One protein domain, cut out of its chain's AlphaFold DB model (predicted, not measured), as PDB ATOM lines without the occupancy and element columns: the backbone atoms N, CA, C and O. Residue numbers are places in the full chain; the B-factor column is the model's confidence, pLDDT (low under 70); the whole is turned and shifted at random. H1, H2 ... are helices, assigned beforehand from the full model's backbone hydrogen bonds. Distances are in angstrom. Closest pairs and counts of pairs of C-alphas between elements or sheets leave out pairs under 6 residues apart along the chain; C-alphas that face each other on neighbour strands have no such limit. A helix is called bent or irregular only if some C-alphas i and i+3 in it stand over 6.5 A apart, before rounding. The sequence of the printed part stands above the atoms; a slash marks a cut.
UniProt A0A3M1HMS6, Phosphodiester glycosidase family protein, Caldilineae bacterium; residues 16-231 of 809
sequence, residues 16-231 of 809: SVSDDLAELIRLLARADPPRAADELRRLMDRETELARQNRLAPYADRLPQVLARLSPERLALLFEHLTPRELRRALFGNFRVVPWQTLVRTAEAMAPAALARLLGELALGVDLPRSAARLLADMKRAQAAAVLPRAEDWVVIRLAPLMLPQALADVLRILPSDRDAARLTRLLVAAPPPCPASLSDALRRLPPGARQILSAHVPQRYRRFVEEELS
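This is residues 16 to 231 of the 809 residues of the protein "Phosphodiester glycosidase family protein" of Caldilineae bacterium (UniProt A0A3M1HMS6). The chain winds in stacked turns of short helices, an elongated solenoid with H1 and H2 at one end, H7 and H8 in the middle and H15 at the other end. The helices that touch are mostly crossed. The printed part has 216 residues with fifteen named helices, H1 to H15 in chain order, and no named strand: all helix. It is only just compact, close to loose, with a radius of gyration of the C-alphas of 20.3 A and spans of 65 by 34 by 22 A.

Start with H1, residues 16 to 29, and H2, residues 33 to 52, a helical hairpin at a shallow tilt of 18 degrees; its closest C-alphas, Leu 27 and Ala 36, are 5.5 A apart. In the sentences that follow, each pair named is the closest C-alphas. H3, residues 62 to 69, touches H1 at Leu 21 and Val 66, 5.6 A. H4, residues 72 to 80, touches H2 at Pro 33 and Leu 78, 5.4 A, with residues 33 to 37 of H2 alone. H5, residues 84 to 92, only just touches H3, with 3 pairs of C-alphas within 8 A, at Leu 63 and Ala 90, 7.0 A. H6, residues 100 to 109, touches H4 at Pro 72 and Thr 106, 4.2 A. H7, residues 112 to 122, touches H5 at Pro 84 and Leu 118, 5.5 A. H8, residues 128 to 138, forms a helical hairpin with H7, at Leu 122 and Leu 128, 4.9 A. H9, residues 141 to 150, touches H7 about perpendicular, 74 degrees, at Pro 112 and Val 147, 4.7 A. H10, residues 153 to 162, touches H8 at Ala 133 and Leu 159, 5.0 A. H11, residues 165 to 173, touches H8 at Ala 137 and Ala 167, 5.1 A. H12, residues 178 to 190, touches H10 at Ile 157 and Leu 188, 6.2 A. H13, residues 196 to 204, and H14, residues 208 to 216, form a helical hairpin, at Leu 203 and Arg 211, 5.6 A. H15, residues 220 to 231, touches H13 at Ser 200 and Val 226, 5.2 A. Every O i to N i+4 pair is within hydrogen-bond range except in H9 (4 of 6), H10 (4 of 6) and H15 (6 of 8).

Find C-alpha 16 at (1.898, -0.416, 60.349), where H1 begins its 19.5 A. H2, the longest helix, runs 27.6 A from C-alpha 33 at (13.918, -15.674, 68.381). H12 spans 17.3 A; H15 spans 17.1 A and ends at C-alpha 231, (10.091, -11.051, 122.295). H15 is irregular, C-alphas 221 and 224 being 7.4 A apart; H9 and H10 only just are, with 6.6 A from C-alpha 146 to 149 and 6.8 A from 158 to 161.

The C-alphas farthest apart, those of Ser 16 and Arg 224, are 65.0 A apart. The printed part has no cut and no long link. Its mean pLDDT is 79.1; look for low confidence in 48 residues, among them 49 to 61 and 174 to 194.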
ATOM      1  N   SER A  16       0.533  -0.172  59.838       57.91
ATOM      2  CA  SER A  16       1.898  -0.416  60.349       57.91
ATOM      3  C   SER A  16       2.026  -1.181  61.680       57.91
ATOM      4  O   SER A  16       2.972  -1.942  61.835       57.91
ATOM      5  N   VAL A  17       1.105  -1.025  62.645       61.66
ATOM      6  CA  VAL A  17       1.141  -1.828  63.896       61.66
ATOM      7  C   VAL A  17       0.726  -3.274  63.617       61.66
ATOM      8  O   VAL A  17       1.218  -4.199  64.262       61.66
ATOM      9  N   SER A  18      -0.172  -3.461  62.643       67.75
ATOM     10  CA  SER A  18      -0.540  -4.778  62.131       67.75
ATOM     11  C   SER A  18       0.666  -5.449  61.471       67.75
ATOM     12  O   SER A  18       0.947  -6.602  61.782       67.75
ATOM     13  N   ASP A  19       1.432  -4.709  60.665       79.81
ATOM     14  CA  ASP A  19       2.637  -5.207  59.991       79.81
ATOM     15  C   ASP A  19       3.771  -5.560  60.966       79.81
ATOM     16  O   ASP A  19       4.297  -6.675  60.907       79.81
ATOM     17  N   ASP A  20       4.113  -4.652  61.894       77.25
ATOM     18  CA  ASP A  20       5.172  -4.858  62.897       77.25
ATOM     19  C   ASP A  20       4.852  -6.102  63.765       77.25
ATOM     20  O   ASP A  20       5.700  -6.967  64.006       77.25
ATOM     21  N   LEU A  21       3.588  -6.247  64.191       74.00
ATOM     22  CA  LEU A  21       3.114  -7.416  64.936       74.00
ATOM     23  C   LEU A  21       3.103  -8.688  64.082       74.00
ATOM     24  O   LEU A  21       3.493  -9.751  64.565       74.00
ATOM     25  N   ALA A  22       2.631  -8.610  62.837       80.50
ATOM     26  CA  ALA A  22       2.547  -9.757  61.944       80.50
ATOM     27  C   ALA A  22       3.937 -10.314  61.619       80.50
ATOM     28  O   ALA A  22       4.094 -11.535  61.572       80.50
ATOM     29  N   GLU A  23       4.949  -9.459  61.440       84.88
ATOM     30  CA  GLU A  23       6.332  -9.898  61.239       84.88
ATOM     31  C   GLU A  23       6.911 -10.537  62.504       84.88
ATOM     32  O   GLU A  23       7.440 -11.645  62.429       84.88
ATOM     33  N   LEU A  24       6.735  -9.926  63.682       80.19
ATOM     34  CA  LEU A  24       7.177 -10.530  64.946       80.19
ATOM     35  C   LEU A  24       6.519 -11.894  65.194       80.19
ATOM     36  O   LEU A  24       7.208 -12.865  65.515       80.19
ATOM     37  N   ILE A  25       5.202 -12.005  64.989       76.06
ATOM     38  CA  ILE A  25       4.475 -13.278  65.096       76.06
ATOM     39  C   ILE A  25       5.022 -14.298  64.091       76.06
ATOM     40  O   ILE A  25       5.212 -15.459  64.454       76.06
ATOM     41  N   ARG A  26       5.301 -13.888  62.848       86.44
ATOM     42  CA  ARG A  26       5.841 -14.755  61.792       86.44
ATOM     43  C   ARG A  26       7.245 -15.262  62.124       86.44
ATOM     44  O   ARG A  26       7.502 -16.450  61.944       86.44
ATOM     45  N   LEU A  27       8.133 -14.399  62.618       85.75
ATOM     46  CA  LEU A  27       9.499 -14.756  63.018       85.75
ATOM     47  C   LEU A  27       9.500 -15.721  64.210       85.75
ATOM     48  O   LEU A  27      10.170 -16.754  64.176       85.75
ATOM     49  N   LEU A  28       8.668 -15.450  65.219       77.44
ATOM     50  CA  LEU A  28       8.510 -16.329  66.378       77.44
ATOM     51  C   LEU A  28       7.864 -17.672  66.002       77.44
ATOM     52  O   LEU A  28       8.261 -18.708  66.529       77.44
ATOM     53  N   ALA A  29       6.914 -17.691  65.061       79.50
ATOM     54  CA  ALA A  29       6.314 -18.927  64.549       79.50
ATOM     55  C   ALA A  29       7.305 -19.796  63.752       79.50
ATOM     56  O   ALA A  29       7.158 -21.014  63.725       79.50
ATOM     57  N   ARG A  30       8.327 -19.187  63.136       86.69
ATOM     58  CA  ARG A  30       9.433 -19.888  62.457       86.69
ATOM     59  C   ARG A  30      10.544 -20.345  63.408       86.69
ATOM     60  O   ARG A  30      11.552 -20.852  62.932       86.69
ATOM     61  N   ALA A  31      10.360 -20.167  64.720       83.38
ATOM     62  CA  ALA A  31      11.365 -20.449  65.739       83.38
ATOM     63  C   ALA A  31      12.704 -19.726  65.481       83.38
ATOM     64  O   ALA A  31      13.771 -20.292  65.713       83.38
ATOM     65  N   ASP A  32      12.647 -18.445  65.087       91.62
ATOM     66  CA  ASP A  32      13.818 -17.557  64.983       91.62
ATOM     67  C   ASP A  32      13.771 -16.404  66.022       91.62
ATOM     68  O   ASP A  32      13.559 -15.237  65.664       91.62
ATOM     69  N   PRO A  33      13.915 -16.698  67.336       89.75
ATOM     70  CA  PRO A  33      13.918 -15.674  68.381       89.75
ATOM     71  C   PRO A  33      15.013 -14.599  68.250       89.75
ATOM     72  O   PRO A  33      14.699 -13.441  68.531       89.75
ATOM     73  N   PRO A  34      16.259 -14.898  67.813       93.44
ATOM     74  CA  PRO A  34      17.274 -13.864  67.603       93.44
ATOM     75  C   PRO A  34      16.824 -12.801  66.601       93.44
ATOM     76  O   PRO A  34      16.899 -11.606  66.888       93.44
ATOM     77  N   ARG A  35      16.274 -13.220  65.456       92.19
ATOM     78  CA  ARG A  35      15.786 -12.281  64.445       92.19
ATOM     79  C   ARG A  35      14.541 -11.533  64.905       92.19
ATOM     80  O   ARG A  35      14.398 -10.354  64.590       92.19
ATOM     81  N   ALA A  36      13.660 -12.179  65.670       91.06
ATOM     82  CA  ALA A  36      12.539 -11.496  66.309       91.06
ATOM     83  C   ALA A  36      13.022 -10.419  67.301       91.06
ATOM     84  O   ALA A  36      12.453  -9.330  67.343       91.06
ATOM     85  N   ALA A  37      14.095 -10.678  68.057       92.75
ATOM     86  CA  ALA A  37      14.705  -9.693  68.950       92.75
ATOM     87  C   ALA A  37      15.304  -8.513  68.176       92.75
ATOM     88  O   ALA A  37      15.114  -7.368  68.580       92.75
ATOM     89  N   ASP A  38      15.949  -8.762  67.035       92.62
ATOM     90  CA  ASP A  38      16.438  -7.701  66.145       92.62
ATOM     91  C   ASP A  38      15.308  -6.864  65.539       92.62
ATOM     92  O   ASP A  38      15.465  -5.657  65.345       92.62
ATOM     93  N   GLU A  39      14.159  -7.473  65.249       92.19
ATOM     94  CA  GLU A  39      12.980  -6.738  64.789       92.19
ATOM     95  C   GLU A  39      12.373  -5.898  65.916       92.19
ATOM     96  O   GLU A  39      12.039  -4.734  65.712       92.19
ATOM     97  N   LEU A  40      12.324  -6.424  67.145       90.62
ATOM     98  CA  LEU A  40      11.903  -5.637  68.303       90.62
ATOM     99  C   LEU A  40      12.860  -4.469  68.576       90.62
ATOM    100  O   LEU A  40      12.402  -3.378  68.905       90.62
ATOM    101  N   ARG A  41      14.178  -4.666  68.421       92.19
ATOM    102  CA  ARG A  41      15.180  -3.587  68.485       92.19
ATOM    103  C   ARG A  41      14.913  -2.525  67.438       92.19
ATOM    104  O   ARG A  41      14.879  -1.350  67.774       92.19
ATOM    105  N   ARG A  42      14.639  -2.930  66.197       89.56
ATOM    106  CA  ARG A  42      14.256  -2.001  65.130       89.56
ATOM    107  C   ARG A  42      12.969  -1.255  65.445       89.56
ATOM    108  O   ARG A  42      12.922  -0.055  65.206       89.56
ATOM    109  N   LEU A  43      11.959  -1.917  66.009       86.94
ATOM    110  CA  LEU A  43      10.734  -1.257  66.457       86.94
ATOM    111  C   LEU A  43      11.032  -0.244  67.565       86.94
ATOM    112  O   LEU A  43      10.604   0.900  67.459       86.94
ATOM    113  N   MET A  44      11.803  -0.636  68.581       85.81
ATOM    114  CA  MET A  44      12.273   0.261  69.635       85.81
ATOM    115  C   MET A  44      12.993   1.466  69.023       85.81
ATOM    116  O   MET A  44      12.647   2.611  69.299       85.81
ATOM    117  N   ASP A  45      13.980   1.252  68.165       83.62
ATOM    118  CA  ASP A  45      14.757   2.330  67.557       83.62
ATOM    119  C   ASP A  45      13.904   3.207  66.641       83.62
ATOM    120  O   ASP A  45      14.055   4.424  66.666       83.62
ATOM    121  N   ARG A  46      12.943   2.628  65.913       81.06
ATOM    122  CA  ARG A  46      11.950   3.357  65.118       81.06
ATOM    123  C   ARG A  46      11.026   4.184  65.994       81.06
ATOM    124  O   ARG A  46      10.730   5.313  65.633       81.06
ATOM    125  N   GLU A  47      10.558   3.670  67.123       74.94
ATOM    126  CA  GLU A  47       9.782   4.457  68.079       74.94
ATOM    127  C   GLU A  47      10.611   5.574  68.684       74.94
ATOM    128  O   GLU A  47      10.134   6.700  68.753       74.94
ATOM    129  N   THR A  48      11.865   5.303  69.052       71.00
ATOM    130  CA  THR A  48      12.790   6.355  69.471       71.00
ATOM    131  C   THR A  48      12.996   7.360  68.362       71.00
ATOM    132  O   THR A  48      13.045   8.538  68.667       71.00
ATOM    133  N   GLU A  49      13.060   6.944  67.102       65.75
ATOM    134  CA  GLU A  49      13.186   7.836  65.957       65.75
ATOM    135  C   GLU A  49      11.910   8.653  65.720       65.75
ATOM    136  O   GLU A  49      11.981   9.849  65.464       65.75
ATOM    137  N   LEU A  50      10.729   8.049  65.838       61.19
ATOM    138  CA  LEU A  50       9.446   8.738  65.710       61.19
ATOM    139  C   LEU A  50       9.237   9.719  66.863       61.19
ATOM    140  O   LEU A  50       8.834  10.857  66.624       61.19
ATOM    141  N   ALA A  51       9.584   9.321  68.085       55.91
ATOM    142  CA  ALA A  51       9.694  10.216  69.223       55.91
ATOM    143  C   ALA A  51      10.745  11.301  68.936       55.91
ATOM    144  O   ALA A  51      10.449  12.472  69.112       55.91
ATOM    145  N   ARG A  52      11.907  10.964  68.349       55.66
ATOM    146  CA  ARG A  52      12.957  11.903  67.896       55.66
ATOM    147  C   ARG A  52      12.486  12.846  66.778       55.66
ATOM    148  O   ARG A  52      13.079  13.897  66.552       55.66
ATOM    149  N   GLN A  53      11.399  12.531  66.095       50.84
ATOM    150  CA  GLN A  53      10.812  13.385  65.066       50.84
ATOM    151  C   GLN A  53       9.545  14.103  65.542       50.84
ATOM    152  O   GLN A  53       8.964  14.838  64.752       50.84
ATOM    153  N   ASN A  54       9.116  13.910  66.797       48.59
ATOM    154  CA  ASN A  54       7.825  14.391  67.304       48.59
ATOM    155  C   ASN A  54       6.630  13.888  66.461       48.59
ATOM    156  O   ASN A  54       5.647  14.584  66.230       48.59
ATOM    157  N   ARG A  55       6.755  12.671  65.924       54.09
ATOM    158  CA  ARG A  55       5.740  12.011  65.085       54.09
ATOM    159  C   ARG A  55       5.003  10.899  65.822       54.09
ATOM    160  O   ARG A  55       4.095  10.297  65.254       54.09
ATOM    161  N   LEU A  56       5.410  10.603  67.054       55.88
ATOM    162  CA  LEU A  56       4.739   9.654  67.927       55.88
ATOM    163  C   LEU A  56       3.810  10.430  68.861       55.88
ATOM    164  O   LEU A  56       4.276  11.088  69.786       55.88
ATOM    165  N   ALA A  57       2.502  10.372  68.606       54.31
ATOM    166  CA  ALA A  57       1.530  10.989  69.499       54.31
ATOM    167  C   ALA A  57       1.624  10.373  70.913       54.31
ATOM    168  O   ALA A  57       1.946   9.184  71.040       54.31
ATOM    169  N   PRO A  58       1.313  11.138  71.978       49.00
ATOM    170  CA  PRO A  58       1.132  10.568  73.309       49.00
ATOM    171  C   PRO A  58       0.212   9.341  73.240       49.00
ATOM    172  O   PRO A  58      -0.744   9.339  72.464       49.00
ATOM    173  N   TYR A  59       0.490   8.300  74.030       53.41
ATOM    174  CA  TYR A  59      -0.294   7.048  74.074       53.41
ATOM    175  C   TYR A  59      -0.259   6.189  72.797       53.41
ATOM    176  O   TYR A  59      -0.805   5.082  72.797       53.41
ATOM    177  N   ALA A  60       0.405   6.639  71.731       62.19
ATOM    178  CA  ALA A  60       0.529   5.898  70.480       62.19
ATOM    179  C   ALA A  60       1.736   4.946  70.454       62.19
ATOM    180  O   ALA A  60       2.095   4.470  69.375       62.19
ATOM    181  N   ASP A  61       2.344   4.645  71.613       69.12
ATOM    182  CA  ASP A  61       3.421   3.656  71.704       69.12
ATOM    183  C   ASP A  61       2.930   2.332  71.119       69.12
ATOM    184  O   ASP A  61       1.967   1.718  71.597       69.12
ATOM    185  N   ARG A  62       3.598   1.897  70.063       78.12
ATOM    186  CA  ARG A  62       3.372   0.648  69.352       78.12
ATOM    187  C   ARG A  62       3.919  -0.516  70.157       78.12
ATOM    188  O   ARG A  62       3.272  -1.554  70.218       78.12
ATOM    189  N   LEU A  63       5.064  -0.353  70.810       82.75
ATOM    190  CA  LEU A  63       5.779  -1.433  71.475       82.75
ATOM    191  C   LEU A  63       4.938  -2.110  72.567       82.75
ATOM    192  O   LEU A  63       4.738  -3.317  72.463       82.75
ATOM    193  N   PRO A  64       4.329  -1.406  73.542       77.44
ATOM    194  CA  PRO A  64       3.434  -2.039  74.512       77.44
ATOM    195  C   PRO A  64       2.219  -2.715  73.868       77.44
ATOM    196  O   PRO A  64       1.781  -3.755  74.349       77.44
ATOM    197  N   GLN A  65       1.688  -2.162  72.770       79.56
ATOM    198  CA  GLN A  65       0.545  -2.743  72.052       79.56
ATOM    199  C   GLN A  65       0.924  -4.041  71.334       79.56
ATOM    200  O   GLN A  65       0.172  -5.013  71.376       79.56
ATOM    201  N   VAL A  66       2.098  -4.064  70.702       84.12
ATOM    202  CA  VAL A  66       2.672  -5.250  70.062       84.12
ATOM    203  C   VAL A  66       2.955  -6.316  71.118       84.12
ATOM    204  O   VAL A  66       2.489  -7.446  70.984       84.12
ATOM    205  N   LEU A  67       3.639  -5.952  72.207       86.81
ATOM    206  CA  LEU A  67       3.970  -6.871  73.298       86.81
ATOM    207  C   LEU A  67       2.713  -7.445  73.965       86.81
ATOM    208  O   LEU A  67       2.657  -8.645  74.208       86.81
ATOM    209  N   ALA A  68       1.677  -6.633  74.199       83.31
ATOM    210  CA  ALA A  68       0.424  -7.084  74.810       83.31
ATOM    211  C   ALA A  68      -0.353  -8.111  73.961       83.31
ATOM    212  O   ALA A  68      -1.225  -8.798  74.491       83.31
ATOM    213  N   ARG A  69      -0.054  -8.221  72.659       85.44
ATOM    214  CA  ARG A  69      -0.680  -9.185  71.737       85.44
ATOM    215  C   ARG A  69       0.118 -10.481  71.574       85.44
ATOM    216  O   ARG A  69      -0.395 -11.434  70.988       85.44
ATOM    217  N   LEU A  70       1.358 -10.538  72.059       86.62
ATOM    218  CA  LEU A  70       2.157 -11.761  72.062       86.62
ATOM    219  C   LEU A  70       1.783 -12.641  73.261       86.62
ATOM    220  O   LEU A  70       1.450 -12.146  74.337       86.62
ATOM    221  N   SER A  71       1.848 -13.965  73.082       91.31
ATOM    222  CA  SER A  71       1.667 -14.885  74.207       91.31
ATOM    223  C   SER A  71       2.852 -14.780  75.180       91.31
ATOM    224  O   SER A  71       3.971 -14.481  74.743       91.31
ATOM    225  N   PRO A  72       2.650 -15.050  76.481       93.62
ATOM    226  CA  PRO A  72       3.728 -15.018  77.469       93.62
ATOM    227  C   PRO A  72       4.954 -15.870  77.108       93.62
ATOM    228  O   PRO A  72       6.086 -15.455  77.333       93.62
ATOM    229  N   GLU A  73       4.752 -17.032  76.488       92.94
ATOM    230  CA  GLU A  73       5.823 -17.957  76.090       92.94
ATOM    231  C   GLU A  73       6.666 -17.374  74.952       92.94
ATOM    232  O   GLU A  73       7.891 -17.473  74.940       92.94
ATOM    233  N   ARG A  74       6.006 -16.712  73.997       91.25
ATOM    234  CA  ARG A  74       6.669 -16.017  72.892       91.25
ATOM    235  C   ARG A  74       7.453 -14.804  73.378       91.25
ATOM    236  O   ARG A  74       8.567 -14.579  72.910       91.25
ATOM    237  N   LEU A  75       6.888 -14.050  74.320       92.31
ATOM    238  CA  LEU A  75       7.584 -12.945  74.976       92.31
ATOM    239  C   LEU A  75       8.817 -13.435  75.735       92.31
ATOM    240  O   LEU A  75       9.870 -12.820  75.624       92.31
ATOM    241  N   ALA A  76       8.716 -14.556  76.449       93.50
ATOM    242  CA  ALA A  76       9.840 -15.132  77.177       93.50
ATOM    243  C   ALA A  76      11.000 -15.499  76.245       93.50
ATOM    244  O   ALA A  76      12.124 -15.055  76.477       93.50
ATOM    245  N   LEU A  77      10.718 -16.212  75.146       90.38
ATOM    246  CA  LEU A  77      11.723 -16.541  74.128       90.38
ATOM    247  C   LEU A  77      12.374 -15.282  73.546       90.38
ATOM    248  O   LEU A  77      13.592 -15.211  73.433       90.38
ATOM    249  N   LEU A  78      11.574 -14.267  73.213       91.31
ATOM    250  CA  LEU A  78      12.068 -12.988  72.703       91.31
ATOM    251  C   LEU A  78      12.994 -12.292  73.713       91.31
ATOM    252  O   LEU A  78      14.065 -11.802  73.358       91.31
ATOM    253  N   PHE A  79      12.588 -12.262  74.981       91.00
ATOM    254  CA  PHE A  79      13.281 -11.554  76.051       91.00
ATOM    255  C   PHE A  79      14.627 -12.174  76.419       91.00
ATOM    256  O   PHE A  79      15.531 -11.454  76.837       91.00
ATOM    257  N   GLU A  80      14.804 -13.476  76.215       90.94
ATOM    258  CA  GLU A  80      16.087 -14.152  76.433       90.94
ATOM    259  C   GLU A  80      17.202 -13.672  75.493       90.94
ATOM    260  O   GLU A  80      18.380 -13.773  75.846       90.94
ATOM    261  N   HIS A  81      16.840 -13.095  74.345       93.06
ATOM    262  CA  HIS A  81      17.772 -12.537  73.363       93.06
ATOM    263  C   HIS A  81      17.979 -11.024  73.490       93.06
ATOM    264  O   HIS A  81      18.753 -10.448  72.720       93.06
ATOM    265  N   LEU A  82      17.323 -10.375  74.454       90.44
ATOM    266  CA  LEU A  82      17.483  -8.954  74.737       90.44
ATOM    267  C   LEU A  82      18.456  -8.735  75.895       90.44
ATOM    268  O   LEU A  82      18.529  -9.497  76.862       90.44
ATOM    269  N   THR A  83      19.205  -7.641  75.819       88.25
ATOM    270  CA  THR A  83      19.987  -7.162  76.955       88.25
ATOM    271  C   THR A  83      19.044  -6.691  78.065       88.25
ATOM    272  O   THR A  83      17.925  -6.245  77.794       88.25
ATOM    273  N   PRO A  84      19.475  -6.693  79.335       78.50
ATOM    274  CA  PRO A  84      18.615  -6.198  80.404       78.50
ATOM    275  C   PRO A  84      18.199  -4.731  80.247       78.50
ATOM    276  O   PRO A  84      17.112  -4.346  80.672       78.50
ATOM    277  N   ARG A  85      19.034  -3.912  79.594       76.00
ATOM    278  CA  ARG A  85      18.704  -2.524  79.254       76.00
ATOM    279  C   ARG A  85      17.566  -2.447  78.235       76.00
ATOM    280  O   ARG A  85      16.652  -1.644  78.410       76.00
ATOM    281  N   GLU A  86      17.606  -3.282  77.200       86.62
ATOM    282  CA  GLU A  86      16.530  -3.398  76.207       86.62
ATOM    283  C   GLU A  86      15.232  -3.885  76.857       86.62
ATOM    284  O   GLU A  86      14.178  -3.306  76.613       86.62
ATOM    285  N   LEU A  87      15.307  -4.864  77.764       85.31
ATOM    286  CA  LEU A  87      14.146  -5.332  78.529       85.31
ATOM    287  C   LEU A  87      13.552  -4.240  79.410       85.31
ATOM    288  O   LEU A  87      12.344  -4.010  79.384       85.31
ATOM    289  N   ARG A  88      14.401  -3.525  80.158       79.00
ATOM    290  CA  ARG A  88      13.968  -2.385  80.972       79.00
ATOM    291  C   ARG A  88      13.216  -1.375  80.108       79.00
ATOM    292  O   ARG A  88      12.147  -0.917  80.498       79.00
ATOM    293  N   ARG A  89      13.759  -1.043  78.937       79.19
ATOM    294  CA  ARG A  89      13.145  -0.106  77.996       79.19
ATOM    295  C   ARG A  89      11.809  -0.625  77.459       79.19
ATOM    296  O   ARG A  89      10.825   0.105  77.510       79.19
ATOM    297  N   ALA A  90      11.758  -1.875  77.010       82.88
ATOM    298  CA  ALA A  90      10.555  -2.476  76.444       82.88
ATOM    299  C   ALA A  90       9.399  -2.555  77.453       82.88
ATOM    300  O   ALA A  90       8.250  -2.286  77.107       82.88
ATOM    301  N   LEU A  91       9.707  -2.884  78.708       78.75
ATOM    302  CA  LEU A  91       8.697  -3.120  79.736       78.75
ATOM    303  C   LEU A  91       8.334  -1.861  80.526       78.75
ATOM    304  O   LEU A  91       7.166  -1.645  80.840       78.75
ATOM    305  N   PHE A  92       9.323  -1.019  80.823       72.38
ATOM    306  CA  PHE A  92       9.192   0.084  81.778       72.38
ATOM    307  C   PHE A  92       9.541   1.458  81.184       72.38
ATOM    308  O   PHE A  92       9.404   2.461  81.884       72.38
ATOM    309  N   GLY A  93       9.926   1.543  79.905       68.38
ATOM    310  CA  GLY A  93      10.308   2.797  79.238       68.38
ATOM    311  C   GLY A  93       9.209   3.505  78.435       68.38
ATOM    312  O   GLY A  93       9.427   4.631  78.004       68.38
ATOM    313  N   ASN A  94       8.056   2.866  78.214       67.75
ATOM    314  CA  ASN A  94       6.970   3.416  77.383       67.75
ATOM    315  C   ASN A  94       5.933   4.211  78.195       67.75
ATOM    316  O   ASN A  94       6.042   4.296  79.406       67.75
ATOM    317  N   PHE A  95       4.899   4.775  77.576       55.84
ATOM    318  CA  PHE A  95       3.727   5.296  78.286       55.84
ATOM    319  C   PHE A  95       2.719   4.174  78.571       55.84
ATOM    320  O   PHE A  95       2.333   3.935  79.720       55.84
ATOM    321  N   ARG A  96       2.389   3.428  77.507       65.88
ATOM    322  CA  ARG A  96       1.804   2.075  77.507       65.88
ATOM    323  C   ARG A  96       2.478   1.169  78.550       65.88
ATOM    324  O   ARG A  96       3.695   0.999  78.452       65.88
ATOM    325  N   VAL A  97       1.781   0.565  79.516       71.94
ATOM    326  CA  VAL A  97       2.330  -0.604  80.238       71.94
ATOM    327  C   VAL A  97       1.819  -1.886  79.594       71.94
ATOM    328  O   VAL A  97       0.665  -1.963  79.177       71.94
ATOM    329  N   VAL A  98       2.676  -2.903  79.518       79.06
ATOM    330  CA  VAL A  98       2.209  -4.272  79.265       79.06
ATOM    331  C   VAL A  98       1.359  -4.687  80.474       79.06
ATOM    332  O   VAL A  98       1.791  -4.438  81.603       79.06
ATOM    333  N   PRO A  99       0.174  -5.304  80.285       82.81
ATOM    334  CA  PRO A  99      -0.664  -5.723  81.402       82.81
ATOM    335  C   PRO A  99       0.125  -6.539  82.430       82.81
ATOM    336  O   PRO A  99       0.859  -7.460  82.064       82.81
ATOM    337  N   TRP A 100      -0.040  -6.224  83.716       85.06
ATOM    338  CA  TRP A 100       0.776  -6.813  84.784       85.06
ATOM    339  C   TRP A 100       0.739  -8.348  84.788       85.06
ATOM    340  O   TRP A 100       1.776  -9.003  84.857       85.06
ATOM    341  N   GLN A 101      -0.440  -8.945  84.603       87.06
ATOM    342  CA  GLN A 101      -0.578 -10.403  84.519       87.06
ATOM    343  C   GLN A 101       0.189 -11.009  83.334       87.06
ATOM    344  O   GLN A 101       0.726 -12.111  83.444       87.06
ATOM    345  N   THR A 102       0.275 -10.296  82.208       88.94
ATOM    346  CA  THR A 102       1.086 -10.713  81.057       88.94
ATOM    347  C   THR A 102       2.572 -10.680  81.405       88.94
ATOM    348  O   THR A 102       3.292 -11.608  81.039       88.94
ATOM    349  N   LEU A 103       3.033  -9.674  82.160       90.00
ATOM    350  CA  LEU A 103       4.415  -9.611  82.652       90.00
ATOM    351  C   LEU A 103       4.736 -10.779  83.589       90.00
ATOM    352  O   LEU A 103       5.748 -11.448  83.389       90.00
ATOM    353  N   VAL A 104       3.858 -11.066  84.554       92.75
ATOM    354  CA  VAL A 104       4.022 -12.191  85.492       92.75
ATOM    355  C   VAL A 104       4.111 -13.515  84.737       92.75
ATOM    356  O   VAL A 104       5.075 -14.257  84.909       92.75
ATOM    357  N   ARG A 105       3.167 -13.795  83.829       94.69
ATOM    358  CA  ARG A 105       3.178 -15.034  83.032       94.69
ATOM    359  C   ARG A 105       4.397 -15.130  82.117       94.69
ATOM    360  O   ARG A 105       4.922 -16.220  81.919       94.69
ATOM    361  N   THR A 106       4.859 -14.006  81.570       94.06
ATOM    362  CA  THR A 106       6.081 -13.971  80.754       94.06
ATOM    363  C   THR A 106       7.290 -14.347  81.604       94.06
ATOM    364  O   THR A 106       8.065 -15.213  81.216       94.06
ATOM    365  N   ALA A 107       7.427 -13.758  82.795       93.38
ATOM    366  CA  ALA A 107       8.501 -14.091  83.727       93.38
ATOM    367  C   ALA A 107       8.458 -15.571  84.158       93.38
ATOM    368  O   ALA A 107       9.501 -16.218  84.267       93.38
ATOM    369  N   GLU A 108       7.264 -16.138  84.344       95.12
ATOM    370  CA  GLU A 108       7.086 -17.573  84.601       95.12
ATOM    371  C   GLU A 108       7.565 -18.472  83.458       95.12
ATOM    372  O   GLU A 108       8.016 -19.584  83.722       95.12
ATOM    373  N   ALA A 109       7.475 -18.003  82.214       95.44
ATOM    374  CA  ALA A 109       7.890 -18.753  81.033       95.44
ATOM    375  C   ALA A 109       9.382 -18.583  80.682       95.44
ATOM    376  O   ALA A 109       9.913 -19.378  79.911       95.44
ATOM    377  N   MET A 110      10.072 -17.577  81.235       95.00
ATOM    378  CA  MET A 110      11.503 -17.347  80.993       95.00
ATOM    379  C   MET A 110      12.389 -18.420  81.635       95.00
ATOM    380  O   MET A 110      12.121 -18.909  82.736       95.00
ATOM    381  N   ALA A 111      13.539 -18.698  81.019       94.88
ATOM    382  CA  ALA A 111      14.597 -19.473  81.642       94.88
ATOM    383  C   ALA A 111      15.036 -18.821  82.975       94.88
ATOM    384  O   ALA A 111      15.346 -17.620  83.003       94.88
ATOM    385  N   PRO A 112      15.169 -19.585  84.078       95.00
ATOM    386  CA  PRO A 112      15.479 -19.023  85.395       95.00
ATOM    387  C   PRO A 112      16.749 -18.159  85.446       95.00
ATOM    388  O   PRO A 112      16.818 -17.191  86.197       95.00
ATOM    389  N   ALA A 113      17.758 -18.480  84.628       93.62
ATOM    390  CA  ALA A 113      18.987 -17.692  84.530       93.62
ATOM    391  C   ALA A 113      18.773 -16.331  83.842       93.62
ATOM    392  O   ALA A 113      19.379 -15.340  84.245       93.62
ATOM    393  N   ALA A 114      17.915 -16.266  82.822       91.50
ATOM    394  CA  ALA A 114      17.586 -15.016  82.146       91.50
ATOM    395  C   ALA A 114      16.761 -14.102  83.058       91.50
ATOM    396  O   ALA A 114      17.088 -12.924  83.208       91.50
ATOM    397  N   LEU A 115      15.764 -14.665  83.745       93.31
ATOM    398  CA  LEU A 115      14.964 -13.927  84.717       93.31
ATOM    399  C   LEU A 115      15.811 -13.422  85.898       93.31
ATOM    400  O   LEU A 115      15.660 -12.274  86.305       93.31
ATOM    401  N   ALA A 116      16.766 -14.214  86.398       93.12
ATOM    402  CA  ALA A 116      17.698 -13.765  87.436       93.12
ATOM    403  C   ALA A 116      18.528 -12.538  87.001       93.12
ATOM    404  O   ALA A 116      18.696 -11.602  87.786       93.12
ATOM    405  N   ARG A 117      19.000 -12.498  85.743       91.06
ATOM    406  CA  ARG A 117      19.702 -11.323  85.189       91.06
ATOM    407  C   ARG A 117      18.790 -10.102  85.089       91.06
ATOM    408  O   ARG A 117      19.218  -9.008  85.444       91.06
ATOM    409  N   LEU A 118      17.546 -10.287  84.642       90.12
ATOM    410  CA  LEU A 118      16.552  -9.212  84.576       90.12
ATOM    411  C   LEU A 118      16.271  -8.630  85.968       90.12
ATOM    412  O   LEU A 118      16.346  -7.416  86.142       90.12
ATOM    413  N   LEU A 119      16.022  -9.478  86.974       91.88
ATOM    414  CA  LEU A 119      15.823  -9.031  88.358       91.88
ATOM    415  C   LEU A 119      17.031  -8.251  88.883       91.88
ATOM    416  O   LEU A 119      16.854  -7.257  89.583       91.88
ATOM    417  N   GLY A 120      18.247  -8.649  88.507       90.25
ATOM    418  CA  GLY A 120      19.461  -7.916  88.858       90.25
ATOM    419  C   GLY A 120      19.569  -6.521  88.252       90.25
ATOM    420  O   GLY A 120      20.335  -5.705  88.741       90.25
ATOM    421  N   GLU A 121      18.803  -6.210  87.219       86.06
ATOM    422  CA  GLU A 121      18.835  -4.894  86.573       86.06
ATOM    423  C   GLU A 121      17.663  -4.042  87.038       86.06
ATOM    424  O   GLU A 121      17.822  -2.851  87.291       86.06
ATOM    425  N   LEU A 122      16.519  -4.680  87.284       86.94
ATOM    426  CA  LEU A 122      15.386  -4.044  87.943       86.94
ATOM    427  C   LEU A 122      15.654  -3.745  89.427       86.94
ATOM    428  O   LEU A 122      15.022  -2.864  89.985       86.94
ATOM    429  N   ALA A 123      16.603  -4.423  90.077       87.88
ATOM    430  CA  ALA A 123      16.998  -4.116  91.453       87.88
ATOM    431  C   ALA A 123      17.856  -2.838  91.587       87.88
ATOM    432  O   ALA A 123      18.147  -2.413  92.709       87.88
ATOM    433  N   LEU A 124      18.255  -2.206  90.480       82.56
ATOM    434  CA  LEU A 124      18.968  -0.929  90.488       82.56
ATOM    435  C   LEU A 124      17.990   0.254  90.564       82.56
ATOM    436  O   LEU A 124      16.899   0.207  90.003       82.56
ATOM    437  N   GLY A 125      18.412   1.333  91.225       77.06
ATOM    438  CA  GLY A 125      17.631   2.568  91.329       77.06
ATOM    439  C   GLY A 125      16.556   2.547  92.421       77.06
ATOM    440  O   GLY A 125      16.676   1.850  93.441       77.06
ATOM    441  N   VAL A 126      15.530   3.371  92.227       73.94
ATOM    442  CA  VAL A 126      14.482   3.673  93.212       73.94
ATOM    443  C   VAL A 126      13.186   2.937  92.884       73.94
ATOM    444  O   VAL A 126      12.679   2.215  93.742       73.94
ATOM    445  N   ASP A 127      12.692   3.070  91.650       74.12
ATOM    446  CA  ASP A 127      11.330   2.651  91.287       74.12
ATOM    447  C   ASP A 127      11.250   1.179  90.866       74.12
ATOM    448  O   ASP A 127      10.438   0.402  91.376       74.12
ATOM    449  N   LEU A 128      12.145   0.762  89.967       79.88
ATOM    450  CA  LEU A 128      12.171  -0.596  89.413       79.88
ATOM    451  C   LEU A 128      12.289  -1.717  90.459       79.88
ATOM    452  O   LEU A 128      11.672  -2.767  90.252       79.88
ATOM    453  N   PRO A 129      12.987  -1.535  91.600       86.12
ATOM    454  CA  PRO A 129      13.050  -2.566  92.628       86.12
ATOM    455  C   PRO A 129      11.677  -2.934  93.196       86.12
ATOM    456  O   PRO A 129      11.465  -4.092  93.548       86.12
ATOM    457  N   ARG A 130      10.724  -1.991  93.258       83.31
ATOM    458  CA  ARG A 130       9.350  -2.284  93.706       83.31
ATOM    459  C   ARG A 130       8.644  -3.195  92.705       83.31
ATOM    460  O   ARG A 130       8.090  -4.220  93.094       83.31
ATOM    461  N   SER A 131       8.762  -2.883  91.412       83.94
ATOM    462  CA  SER A 131       8.240  -3.731  90.333       83.94
ATOM    463  C   SER A 131       8.876  -5.125  90.346       83.94
ATOM    464  O   SER A 131       8.174  -6.120  90.228       83.94
ATOM    465  N   ALA A 132      10.190  -5.233  90.551       89.50
ATOM    466  CA  ALA A 132      10.869  -6.526  90.641       89.50
ATOM    467  C   ALA A 132      10.436  -7.349  91.861       89.50
ATOM    468  O   ALA A 132      10.246  -8.561  91.750       89.50
ATOM    469  N   ALA A 133      10.259  -6.703  93.016       88.62
ATOM    470  CA  ALA A 133       9.769  -7.357  94.223       88.62
ATOM    471  C   ALA A 133       8.334  -7.869  94.039       88.62
ATOM    472  O   ALA A 133       8.058  -9.015  94.386       88.62
ATOM    473  N   ARG A 134       7.453  -7.061  93.433       88.19
ATOM    474  CA  ARG A 134       6.081  -7.456  93.083       88.19
ATOM    475  C   ARG A 134       6.062  -8.594  92.063       88.19
ATOM    476  O   ARG A 134       5.344  -9.564  92.252       88.19
ATOM    477  N   LEU A 135       6.900  -8.530  91.025       90.31
ATOM    478  CA  LEU A 135       6.997  -9.584  90.008       90.31
ATOM    479  C   LEU A 135       7.362 -10.930  90.644       90.31
ATOM    480  O   LEU A 135       6.749 -11.948  90.342       90.31
ATOM    481  N   LEU A 136       8.347 -10.921  91.545       90.12
ATOM    482  CA  LEU A 136       8.793 -12.099  92.285       90.12
ATOM    483  C   LEU A 136       7.759 -12.593  93.312       90.12
ATOM    484  O   LEU A 136       7.720 -13.789  93.589       90.12
ATOM    485  N   ALA A 137       6.922 -11.704  93.849       87.00
ATOM    486  CA  ALA A 137       5.823 -12.052  94.747       87.00
ATOM    487  C   ALA A 137       4.640 -12.715  94.021       87.00
ATOM    488  O   ALA A 137       4.056 -13.658  94.551       87.00
ATOM    489  N   ASP A 138       4.313 -12.242  92.817       89.19
ATOM    490  CA  ASP A 138       3.106 -12.649  92.088       89.19
ATOM    491  C   ASP A 138       3.319 -13.886  91.191       89.19
ATOM    492  O   ASP A 138       2.350 -14.462  90.694       89.19
ATOM    493  N   MET A 139       4.567 -14.313  90.964       92.25
ATOM    494  CA  MET A 139       4.877 -15.500  90.153       92.25
ATOM    495  C   MET A 139       4.655 -16.821  90.906       92.25
ATOM    496  O   MET A 139       4.761 -16.910  92.131       92.25
ATOM    497  N   LYS A 140       4.449 -17.913  90.158       91.50
ATOM    498  CA  LYS A 140       4.419 -19.282  90.698       91.50
ATOM    499  C   LYS A 140       5.641 -19.582  91.566       91.50
ATOM    500  O   LYS A 140       6.789 -19.431  91.141       91.50
ATOM    501  N   ARG A 141       5.380 -20.180  92.734       86.50
ATOM    502  CA  ARG A 141       6.403 -20.616  93.702       86.50
ATOM    503  C   ARG A 141       7.526 -21.446  93.068       86.50
ATOM    504  O   ARG A 141       8.690 -21.225  93.378       86.50
ATOM    505  N   ALA A 142       7.200 -22.363  92.155       87.19
ATOM    506  CA  ALA A 142       8.199 -23.199  91.480       87.19
ATOM    507  C   ALA A 142       9.206 -22.384  90.647       87.19
ATOM    508  O   ALA A 142      10.392 -22.707  90.628       87.19
ATOM    509  N   GLN A 143       8.764 -21.302  90.000       92.62
ATOM    510  CA  GLN A 143       9.657 -20.441  89.229       92.62
ATOM    511  C   GLN A 143      10.513 -19.571  90.149       92.62
ATOM    512  O   GLN A 143      11.730 -19.505  89.967       92.62
ATOM    513  N   ALA A 144       9.911 -18.966  91.180       89.38
ATOM    514  CA  ALA A 144      10.662 -18.231  92.198       89.38
ATOM    515  C   ALA A 144      11.776 -19.111  92.803       89.38
ATOM    516  O   ALA A 144      12.918 -18.664  92.927       89.38
ATOM    517  N   ALA A 145      11.480 -20.395  93.054       85.00
ATOM    518  CA  ALA A 145      12.438 -21.401  93.519       85.00
ATOM    519  C   ALA A 145      13.631 -21.603  92.600       85.00
ATOM    520  O   ALA A 145      14.761 -21.758  93.057       85.00
ATOM    521  N   ALA A 146      13.384 -21.621  91.294       89.25
ATOM    522  CA  ALA A 146      14.430 -21.819  90.312       89.25
ATOM    523  C   ALA A 146      15.282 -20.552  90.128       89.25
ATOM    524  O   ALA A 146      16.485 -20.644  89.868       89.25
ATOM    525  N   VAL A 147      14.685 -19.369  90.256       91.81
ATOM    526  CA  VAL A 147      15.343 -18.084  89.982       91.81
ATOM    527  C   VAL A 147      16.210 -17.625  91.150       91.81
ATOM    528  O   VAL A 147      17.352 -17.220  90.937       91.81
ATOM    529  N   LEU A 148      15.706 -17.708  92.382       87.12
ATOM    530  CA  LEU A 148      16.370 -17.160  93.570       87.12
ATOM    531  C   LEU A 148      17.803 -17.675  93.790       87.12
ATOM    532  O   LEU A 148      18.683 -16.845  94.012       87.12
ATOM    533  N   PRO A 149      18.107 -18.983  93.660       85.25
ATOM    534  CA  PRO A 149      19.476 -19.477  93.811       85.25
ATOM    535  C   PRO A 149      20.450 -18.916  92.766       85.25
ATOM    536  O   PRO A 149      21.652 -18.852  93.032       85.25
ATOM    537  N   ARG A 150      19.931 -18.520  91.593       91.25
ATOM    538  CA  ARG A 150      20.681 -17.963  90.456       91.25
ATOM    539  C   ARG A 150      20.807 -16.442  90.517       91.25
ATOM    540  O   ARG A 150      21.662 -15.889  89.830       91.25
ATOM    541  N   ALA A 151      19.959 -15.771  91.294       89.62
ATOM    542  CA  ALA A 151      20.062 -14.340  91.515       89.62
ATOM    543  C   ALA A 151      21.317 -14.015  92.333       89.62
ATOM    544  O   ALA A 151      21.747 -14.778  93.206       89.62
ATOM    545  N   GLU A 152      21.904 -12.858  92.044       87.31
ATOM    546  CA  GLU A 152      22.987 -12.339  92.861       87.31
ATOM    547  C   GLU A 152      22.469 -11.942  94.245       87.31
ATOM    548  O   GLU A 152      21.352 -11.457  94.418       87.31
ATOM    549  N   ASP A 153      23.328 -12.098  95.240       80.12
ATOM    550  CA  ASP A 153      23.022 -11.879  96.650       80.12
ATOM    551  C   ASP A 153      22.382 -10.519  96.950       80.12
ATOM    552  O   ASP A 153      21.370 -10.414  97.648       80.12
ATOM    553  N   TRP A 154      22.960  -9.463  96.386       81.88
ATOM    554  CA  TRP A 154      22.507  -8.093  96.602       81.88
ATOM    555  C   TRP A 154      21.111  -7.835  96.014       81.88
ATOM    556  O   TRP A 154      20.390  -6.978  96.525       81.88
ATOM    557  N   VAL A 155      20.704  -8.591  94.988       86.75
ATOM    558  CA  VAL A 155      19.372  -8.500  94.372       86.75
ATOM    559  C   VAL A 155      18.336  -8.981  95.369       86.75
ATOM    560  O   VAL A 155      17.391  -8.261  95.676       86.75
ATOM    561  N   VAL A 156      18.556 -10.158  95.958       81.50
ATOM    562  CA  VAL A 156      17.653 -10.715  96.972       81.50
ATOM    563  C   VAL A 156      17.558  -9.777  98.180       81.50
ATOM    564  O   VAL A 156      16.454  -9.485  98.636       81.50
ATOM    565  N   ILE A 157      18.688  -9.217  98.637       76.06
ATOM    566  CA  ILE A 157      18.713  -8.206  99.714       76.06
ATOM    567  C   ILE A 157      17.865  -6.989  99.362       76.06
ATOM    568  O   ILE A 157      17.146  -6.468 100.212       76.06
ATOM    569  N   ARG A 158      18.001  -6.482  98.137       82.88
ATOM    570  CA  ARG A 158      17.324  -5.260  97.713       82.88
ATOM    571  C   ARG A 158      15.819  -5.469  97.588       82.88
ATOM    572  O   ARG A 158      15.065  -4.581  97.975       82.88
ATOM    573  N   LEU A 159      15.391  -6.616  97.067       84.69
ATOM    574  CA  LEU A 159      13.981  -6.885  96.792       84.69
ATOM    575  C   LEU A 159      13.209  -7.352  98.033       84.69
ATOM    576  O   LEU A 159      12.053  -6.973  98.195       84.69
ATOM    577  N   ALA A 160      13.832  -8.115  98.938       77.44
ATOM    578  CA  ALA A 160      13.140  -8.709 100.085       77.44
ATOM    579  C   ALA A 160      12.372  -7.700 100.977       77.44
ATOM    580  O   ALA A 160      11.213  -7.967 101.292       77.44
ATOM    581  N   PRO A 161      12.919  -6.525 101.356       73.31
ATOM    582  CA  PRO A 161      12.200  -5.552 102.189       73.31
ATOM    583  C   PRO A 161      10.997  -4.890 101.496       73.31
ATOM    584  O   PRO A 161      10.127  -4.331 102.175       73.31
ATOM    585  N   LEU A 162      10.978  -4.926 100.159       78.31
ATOM    586  CA  LEU A 162       9.940  -4.340  99.310       78.31
ATOM    587  C   LEU A 162       8.772  -5.306  99.068       78.31
ATOM    588  O   LEU A 162       7.736  -4.888  98.565       78.31
ATOM    589  N   MET A 163       8.920  -6.580  99.434       77.00
ATOM    590  CA  MET A 163       7.854  -7.573  99.340       77.00
ATOM    591  C   MET A 163       6.859  -7.450 100.496       77.00
ATOM    592  O   MET A 163       7.213  -7.104 101.630       77.00
ATOM    593  N   LEU A 164       5.610  -7.832 100.225       68.81
ATOM    594  CA  LEU A 164       4.622  -8.075 101.272       68.81
ATOM    595  C   LEU A 164       5.105  -9.205 102.208       68.81
ATOM    596  O   LEU A 164       5.769 -10.135 101.743       68.81
ATOM    597  N   PRO A 165       4.763  -9.169 103.515       63.16
ATOM    598  CA  PRO A 165       5.203 -10.177 104.484       63.16
ATOM    599  C   PRO A 165       4.967 -11.618 104.021       63.16
ATOM    600  O   PRO A 165       5.867 -12.450 104.122       63.16
ATOM    601  N   GLN A 166       3.775 -11.898 103.483       65.88
ATOM    602  CA  GLN A 166       3.400 -13.238 103.042       65.88
ATOM    603  C   GLN A 166       4.210 -13.691 101.823       65.88
ATOM    604  O   GLN A 166       4.684 -14.825 101.792       65.88
ATOM    605  N   ALA A 167       4.430 -12.791 100.863       70.44
ATOM    606  CA  ALA A 167       5.244 -13.065  99.685       70.44
ATOM    607  C   ALA A 167       6.705 -13.341 100.057       70.44
ATOM    608  O   ALA A 167       7.294 -14.306  99.575       70.44
ATOM    609  N   LEU A 168       7.272 -12.549 100.975       70.94
ATOM    610  CA  LEU A 168       8.609 -12.797 101.505       70.94
ATOM    611  C   LEU A 168       8.672 -14.154 102.216       70.94
ATOM    612  O   LEU A 168       9.573 -14.942 101.950       70.94
ATOM    613  N   ALA A 169       7.714 -14.463 103.091       68.31
ATOM    614  CA  ALA A 169       7.670 -15.751 103.778       68.31
ATOM    615  C   ALA A 169       7.599 -16.928 102.789       68.31
ATOM    616  O   ALA A 169       8.290 -17.929 102.977       68.31
ATOM    617  N   ASP A 170       6.813 -16.797 101.721       72.44
ATOM    618  CA  ASP A 170       6.702 -17.805 100.670       72.44
ATOM    619  C   ASP A 170       8.008 -17.968  99.890       72.44
ATOM    620  O   ASP A 170       8.485 -19.092  99.747       72.44
ATOM    621  N   VAL A 171       8.637 -16.865  99.479       70.25
ATOM    622  CA  VAL A 171       9.971 -16.838  98.857       70.25
ATOM    623  C   VAL A 171      11.016 -17.543  99.727       70.25
ATOM    624  O   VAL A 171      11.864 -18.275  99.221       70.25
ATOM    625  N   LEU A 172      10.942 -17.371 101.044       69.88
ATOM    626  CA  LEU A 172      11.916 -17.929 101.978       69.88
ATOM    627  C   LEU A 172      11.687 -19.401 102.309       69.88
ATOM    628  O   LEU A 172      12.661 -20.126 102.495       69.88
ATOM    629  N   ARG A 173      10.436 -19.875 102.315       71.00
ATOM    630  CA  ARG A 173      10.109 -21.312 102.437       71.00
ATOM    631  C   ARG A 173      10.671 -22.145 101.290       71.00
ATOM    632  O   ARG A 173      10.827 -23.351 101.422       71.00
ATOM    633  N   ILE A 174      10.919 -21.496 100.161       68.94
ATOM    634  CA  ILE A 174      11.386 -22.120  98.936       68.94
ATOM    635  C   ILE A 174      12.920 -22.282  98.924       68.94
ATOM    636  O   ILE A 174      13.439 -23.083  98.145       68.94
ATOM    637  N   LEU A 175      13.659 -21.564  99.780       67.25
ATOM    638  CA  LEU A 175      15.116 -21.675  99.851       67.25
ATOM    639  C   LEU A 175      15.516 -23.073 100.381       67.25
ATOM    640  O   LEU A 175      15.207 -23.399 101.526       67.25
ATOM    641  N   PRO A 176      16.183 -23.912  99.568       53.22
ATOM    642  CA  PRO A 176      16.210 -25.365  99.758       53.22
ATOM    643  C   PRO A 176      17.170 -25.892 100.845       53.22
ATOM    644  O   PRO A 176      17.271 -27.108 101.000       53.22
ATOM    645  N   SER A 177      17.899 -25.047 101.592       64.12
ATOM    646  CA  SER A 177      18.885 -25.528 102.578       64.12
ATOM    647  C   SER A 177      19.268 -24.532 103.688       64.12
ATOM    648  O   SER A 177      19.191 -23.314 103.510       64.12
ATOM    649  N   ASP A 178      19.827 -25.045 104.796       61.78
ATOM    650  CA  ASP A 178      20.511 -24.252 105.839       61.78
ATOM    651  C   ASP A 178      21.606 -23.340 105.262       61.78
ATOM    652  O   ASP A 178      21.880 -22.258 105.779       61.78
ATOM    653  N   ARG A 179      22.222 -23.741 104.141       62.34
ATOM    654  CA  ARG A 179      23.226 -22.941 103.431       62.34
ATOM    655  C   ARG A 179      22.611 -21.691 102.799       62.34
ATOM    656  O   ARG A 179      23.254 -20.640 102.825       62.34
ATOM    657  N   ASP A 180      21.390 -21.781 102.278       66.62
ATOM    658  CA  ASP A 180      20.656 -20.648 101.705       66.62
ATOM    659  C   ASP A 180      20.101 -19.726 102.794       66.62
ATOM    660  O   ASP A 180      20.133 -18.506 102.642       66.62
ATOM    661  N   ALA A 181      19.710 -20.282 103.943       62.44
ATOM    662  CA  ALA A 181      19.359 -19.517 105.138       62.44
ATOM    663  C   ALA A 181      20.581 -18.779 105.731       62.44
ATOM    664  O   ALA A 181      20.519 -17.587 106.042       62.44
ATOM    665  N   ALA A 182      21.743 -19.431 105.804       63.75
ATOM    666  CA  ALA A 182      22.997 -18.802 106.217       63.75
ATOM    667  C   ALA A 182      23.487 -17.754 105.203       63.75
ATOM    668  O   ALA A 182      24.097 -16.758 105.595       63.75
ATOM    669  N   ARG A 183      23.252 -17.969 103.900       69.88
ATOM    670  CA  ARG A 183      23.494 -16.987 102.830       69.88
ATOM    671  C   ARG A 183      22.584 -15.785 103.046       69.88
ATOM    672  O   ARG A 183      23.089 -14.701 103.294       69.88
ATOM    673  N   LEU A 184      21.271 -15.975 103.106       65.31
ATOM    674  CA  LEU A 184      20.314 -14.898 103.338       65.31
ATOM    675  C   LEU A 184      20.566 -14.140 104.644       65.31
ATOM    676  O   LEU A 184      20.508 -12.917 104.638       65.31
ATOM    677  N   THR A 185      20.894 -14.817 105.749       62.00
ATOM    678  CA  THR A 185      21.209 -14.102 106.993       62.00
ATOM    679  C   THR A 185      22.467 -13.283 106.833       62.00
ATOM    680  O   THR A 185      22.434 -12.092 107.120       62.00
ATOM    681  N   ARG A 186      23.555 -13.883 106.324       62.62
ATOM    682  CA  ARG A 186      24.781 -13.138 106.024       62.62
ATOM    683  C   ARG A 186      24.489 -11.955 105.125       62.62
ATOM    684  O   ARG A 186      25.137 -10.949 105.291       62.62
ATOM    685  N   LEU A 187      23.502 -12.020 104.249       61.44
ATOM    686  CA  LEU A 187      23.141 -10.944 103.341       61.44
ATOM    687  C   LEU A 187      22.267  -9.853 103.971       61.44
ATOM    688  O   LEU A 187      22.570  -8.670 103.828       61.44
ATOM    689  N   LEU A 188      21.251 -10.230 104.747       58.97
ATOM    690  CA  LEU A 188      20.444  -9.305 105.550       58.97
ATOM    691  C   LEU A 188      21.283  -8.597 106.624       58.97
ATOM    692  O   LEU A 188      20.931  -7.507 107.059       58.97
ATOM    693  N   VAL A 189      22.397  -9.211 107.024       57.31
ATOM    694  CA  VAL A 189      23.347  -8.731 108.031       57.31
ATOM    695  C   VAL A 189      24.557  -8.005 107.427       57.31
ATOM    696  O   VAL A 189      25.042  -7.031 107.999       57.31
ATOM    697  N   ALA A 190      25.097  -8.480 106.307       47.53
ATOM    698  CA  ALA A 190      26.299  -7.932 105.678       47.53
ATOM    699  C   ALA A 190      25.987  -6.805 104.704       47.53
ATOM    700  O   ALA A 190      26.928  -6.233 104.174       47.53
ATOM    701  N   ALA A 191      24.719  -6.451 104.475       53.09
ATOM    702  CA  ALA A 191      24.350  -5.205 103.815       53.09
ATOM    703  C   ALA A 191      24.638  -4.027 104.769       53.09
ATOM    704  O   ALA A 191      23.801  -3.719 105.616       53.09
ATOM    705  N   PRO A 192      25.797  -3.346 104.694       54.56
ATOM    706  CA  PRO A 192      26.264  -2.508 105.783       54.56
ATOM    707  C   PRO A 192      25.650  -1.105 105.703       54.56
ATOM    708  O   PRO A 192      25.767  -0.484 104.651       54.56
ATOM    709  N   PRO A 193      25.068  -0.572 106.787       54.00
ATOM    710  CA  PRO A 193      24.731  -1.297 108.002       54.00
ATOM    711  C   PRO A 193      23.319  -1.882 107.923       54.00
ATOM    712  O   PRO A 193      22.400  -1.207 107.446       54.00
ATOM    713  N   PRO A 194      23.121  -3.111 108.425       62.62
ATOM    714  CA  PRO A 194      21.782  -3.605 108.662       62.62
ATOM    715  C   PRO A 194      21.194  -2.765 109.793       62.62
ATOM    716  O   PRO A 194      21.801  -2.626 110.857       62.62
ATOM    717  N   CYS A 195      20.024  -2.176 109.574       72.69
ATOM    718  CA  CYS A 195      19.272  -1.600 110.675       72.69
ATOM    719  C   CYS A 195      18.724  -2.768 111.521       72.69
ATOM    720  O   CYS A 195      17.946  -3.567 110.989       72.69
ATOM    721  N   PRO A 196      19.106  -2.908 112.807       76.88
ATOM    722  CA  PRO A 196      18.666  -4.028 113.646       76.88
ATOM    723  C   PRO A 196      17.139  -4.123 113.759       76.88
ATOM    724  O   PRO A 196      16.584  -5.219 113.815       76.88
ATOM    725  N   ALA A 197      16.447  -2.982 113.719       77.06
ATOM    726  CA  ALA A 197      14.989  -2.901 113.697       77.06
ATOM    727  C   ALA A 197      14.388  -3.503 112.414       77.06
ATOM    728  O   ALA A 197      13.460  -4.309 112.495       77.06
ATOM    729  N   SER A 198      14.952  -3.199 111.241       72.94
ATOM    730  CA  SER A 198      14.527  -3.813 109.973       72.94
ATOM    731  C   SER A 198      14.818  -5.313 109.930       72.94
ATOM    732  O   SER A 198      14.000  -6.085 109.434       72.94
ATOM    733  N   LEU A 199      15.960  -5.743 110.481       77.75
ATOM    734  CA  LEU A 199      16.303  -7.161 110.603       77.75
ATOM    735  C   LEU A 199      15.306  -7.900 111.507       77.75
ATOM    736  O   LEU A 199      14.846  -8.982 111.157       77.75
ATOM    737  N   SER A 200      14.933  -7.302 112.638       81.88
ATOM    738  CA  SER A 200      13.973  -7.888 113.579       81.88
ATOM    739  C   SER A 200      12.579  -8.028 112.969       81.88
ATOM    740  O   SER A 200      11.952  -9.073 113.123       81.88
ATOM    741  N   ASP A 201      12.105  -7.015 112.235       76.88
ATOM    742  CA  ASP A 201      10.837  -7.087 111.496       76.88
ATOM    743  C   ASP A 201      10.875  -8.183 110.420       76.88
ATOM    744  O   ASP A 201       9.957  -9.000 110.342       76.88
ATOM    745  N   ALA A 202      11.970  -8.270 109.655       73.00
ATOM    746  CA  ALA A 202      12.153  -9.337 108.676       73.00
ATOM    747  C   ALA A 202      12.087 -10.723 109.339       73.00
ATOM    748  O   ALA A 202      11.339 -11.574 108.869       73.00
ATOM    749  N   LEU A 203      12.788 -10.928 110.461       77.81
ATOM    750  CA  LEU A 203      12.788 -12.184 111.224       77.81
ATOM    751  C   LEU A 203      11.418 -12.512 111.841       77.81
ATOM    752  O   LEU A 203      11.000 -13.674 111.850       77.81
ATOM    753  N   ARG A 204      10.690 -11.502 112.334       81.81
ATOM    754  CA  ARG A 204       9.349 -11.656 112.923       81.81
ATOM    755  C   ARG A 204       8.341 -12.193 111.908       81.81
ATOM    756  O   ARG A 204       7.445 -12.942 112.281       81.81
ATOM    757  N   ARG A 205       8.510 -11.863 110.627       72.12
ATOM    758  CA  ARG A 205       7.642 -12.325 109.530       72.12
ATOM    759  C   ARG A 205       7.936 -13.761 109.082       72.12
ATOM    760  O   ARG A 205       7.201 -14.305 108.264       72.12
ATOM    761  N   LEU A 206       8.987 -14.391 109.610       70.38
ATOM    762  CA  LEU A 206       9.385 -15.740 109.211       70.38
ATOM    763  C   LEU A 206       8.661 -16.831 110.001       70.38
ATOM    764  O   LEU A 206       8.392 -16.636 111.195       70.38
ATOM    765  N   PRO A 207       8.441 -18.010 109.380       69.75
ATOM    766  CA  PRO A 207       8.065 -19.224 110.096       69.75
ATOM    767  C   PRO A 207       9.069 -19.558 111.215       69.75
ATOM    768  O   PRO A 207      10.260 -19.287 111.040       69.75
ATOM    769  N   PRO A 208       8.646 -20.198 112.324       77.69
ATOM    770  CA  PRO A 208       9.506 -20.453 113.483       77.69
ATOM    771  C   PRO A 208      10.839 -21.143 113.163       77.69
ATOM    772  O   PRO A 208      11.874 -20.698 113.648       77.69
ATOM    773  N   GLY A 209      10.840 -22.166 112.299       71.81
ATOM    774  CA  GLY A 209      12.066 -22.881 111.916       71.81
ATOM    775  C   GLY A 209      13.061 -21.999 111.155       71.81
ATOM    776  O   GLY A 209      14.225 -21.902 111.534       71.81
ATOM    777  N   ALA A 210      12.588 -21.268 110.140       69.62
ATOM    778  CA  ALA A 210      13.419 -20.312 109.408       69.62
ATOM    779  C   ALA A 210      13.912 -19.186 110.328       69.62
ATOM    780  O   ALA A 210      15.085 -18.826 110.286       69.62
ATOM    781  N   ARG A 211      13.045 -18.672 111.210       79.75
ATOM    782  CA  ARG A 211      13.421 -17.670 112.211       79.75
ATOM    783  C   ARG A 211      14.546 -18.175 113.103       79.75
ATOM    784  O   ARG A 211      15.519 -17.459 113.266       79.75
ATOM    785  N   GLN A 212      14.444 -19.390 113.639       79.50
ATOM    786  CA  GLN A 212      15.468 -19.969 114.508       79.50
ATOM    787  C   GLN A 212      16.821 -20.086 113.793       79.50
ATOM    788  O   GLN A 212      17.840 -19.669 114.346       79.50
ATOM    789  N   ILE A 213      16.821 -20.582 112.551       72.25
ATOM    790  CA  ILE A 213      18.033 -20.710 111.733       72.25
ATOM    791  C   ILE A 213      18.650 -19.331 111.472       72.25
ATOM    792  O   ILE A 213      19.839 -19.131 111.722       72.25
ATOM    793  N   LEU A 214      17.860 -18.350 111.020       72.56
ATOM    794  CA  LEU A 214      18.398 -17.019 110.729       72.56
ATOM    795  C   LEU A 214      18.820 -16.272 112.009       72.56
ATOM    796  O   LEU A 214      19.846 -15.597 112.015       72.56
ATOM    797  N   SER A 215      18.097 -16.423 113.121       80.69
ATOM    798  CA  SER A 215      18.453 -15.819 114.414       80.69
ATOM    799  C   SER A 215      19.834 -16.272 114.907       80.69
ATOM    800  O   SER A 215      20.584 -15.454 115.444       80.69
ATOM    801  N   ALA A 216      20.229 -17.528 114.659       80.31
ATOM    802  CA  ALA A 216      21.556 -18.040 115.021       80.31
ATOM    803  C   ALA A 216      22.706 -17.302 114.303       80.31
ATOM    804  O   ALA A 216      23.808 -17.172 114.844       80.31
ATOM    805  N   HIS A 217      22.437 -16.764 113.112       76.06
ATOM    806  CA  HIS A 217      23.405 -16.063 112.270       76.06
ATOM    807  C   HIS A 217      23.391 -14.530 112.439       76.06
ATOM    808  O   HIS A 217      24.175 -13.835 111.787       76.06
ATOM    809  N   VAL A 218      22.549 -13.981 113.323       79.44
ATOM    810  CA  VAL A 218      22.574 -12.551 113.677       79.44
ATOM    811  C   VAL A 218      23.910 -12.220 114.365       79.44
ATOM    812  O   VAL A 218      24.303 -12.941 115.290       79.44
ATOM    813  N   PRO A 219      24.620 -11.136 113.973       78.25
ATOM    814  CA  PRO A 219      25.867 -10.739 114.611       78.25
ATOM    815  C   PRO A 219      25.692 -10.559 116.101       78.25
ATOM    816  O   PRO A 219      24.706  -9.974 116.547       78.25
ATOM    817  N   GLN A 220      26.715 -10.940 116.856       80.94
ATOM    818  CA  GLN A 220      26.717 -10.804 118.308       80.94
ATOM    819  C   GLN A 220      26.351  -9.382 118.768       80.94
ATOM    820  O   GLN A 220      25.559  -9.229 119.690       80.94
ATOM    821  N   ARG A 221      26.828  -8.347 118.059       78.00
ATOM    822  CA  ARG A 221      26.512  -6.937 118.357       78.00
ATOM    823  C   ARG A 221      25.033  -6.545 118.209       78.00
ATOM    824  O   ARG A 221      24.637  -5.524 118.748       78.00
ATOM    825  N   TYR A 222      24.235  -7.311 117.463       82.12
ATOM    826  CA  TYR A 222      22.803  -7.047 117.247       82.12
ATOM    827  C   TYR A 222      21.897  -8.086 117.899       82.12
ATOM    828  O   TYR A 222      20.698  -7.850 118.002       82.12
ATOM    829  N   ARG A 223      22.453  -9.223 118.329       84.50
ATOM    830  CA  ARG A 223      21.693 -10.371 118.827       84.50
ATOM    831  C   ARG A 223      20.744  -9.979 119.955       84.50
ATOM    832  O   ARG A 223      19.553 -10.220 119.827       84.50
ATOM    833  N   ARG A 224      21.252  -9.268 120.967       85.31
ATOM    834  CA  ARG A 224      20.443  -8.786 122.093       85.31
ATOM    835  C   ARG A 224      19.267  -7.917 121.637       85.31
ATOM    836  O   ARG A 224      18.133  -8.212 121.984       85.31
ATOM    837  N   PHE A 225      19.529  -6.900 120.812       85.38
ATOM    838  CA  PHE A 225      18.478  -6.018 120.292       85.38
ATOM    839  C   PHE A 225      17.413  -6.802 119.516       85.38
ATOM    840  O   PHE A 225      16.221  -6.563 119.680       85.38
ATOM    841  N   VAL A 226      17.840  -7.733 118.658       85.88
ATOM    842  CA  VAL A 226      16.935  -8.536 117.829       85.88
ATOM    843  C   VAL A 226      16.104  -9.496 118.679       85.88
ATOM    844  O   VAL A 226      14.912  -9.638 118.435       85.88
ATOM    845  N   GLU A 227      16.700 -10.148 119.675       88.69
ATOM    846  CA  GLU A 227      15.995 -11.039 120.606       88.69
ATOM    847  C   GLU A 227      14.969 -10.273 121.444       88.69
ATOM    848  O   GLU A 227      13.807 -10.679 121.512       88.69
ATOM    849  N   GLU A 228      15.371  -9.128 122.002       87.81
ATOM    850  CA  GLU A 228      14.472  -8.215 122.706       87.81
ATOM    851  C   GLU A 228      13.330  -7.793 121.779       87.81
ATOM    852  O   GLU A 228      12.168  -7.997 122.119       87.81
ATOM    853  N   GLU A 229      13.623  -7.319 120.564       86.94
ATOM    854  CA  GLU A 229      12.593  -6.977 119.584       86.94
ATOM    855  C   GLU A 229      11.660  -8.139 119.275       86.94
ATOM    856  O   GLU A 229      10.455  -7.937 119.263       86.94
ATOM    857  N   LEU A 230      12.163  -9.345 119.022       87.06
ATOM    858  CA  LEU A 230      11.330 -10.501 118.684       87.06
ATOM    859  C   LEU A 230      10.435 -10.944 119.847       87.06
ATOM    860  O   LEU A 230       9.343 -11.452 119.597       87.06
ATOM    861  N   SER A 231      10.867 -10.727 121.092       88.00
ATOM    862  CA  SER A 231      10.091 -11.051 122.295       88.00
ATOM    863  C   SER A 231       8.961 -10.056 122.591       88.00
ATOM    864  O   SER A 231       8.037 -10.372 123.340       88.00
TER     865      SER A 231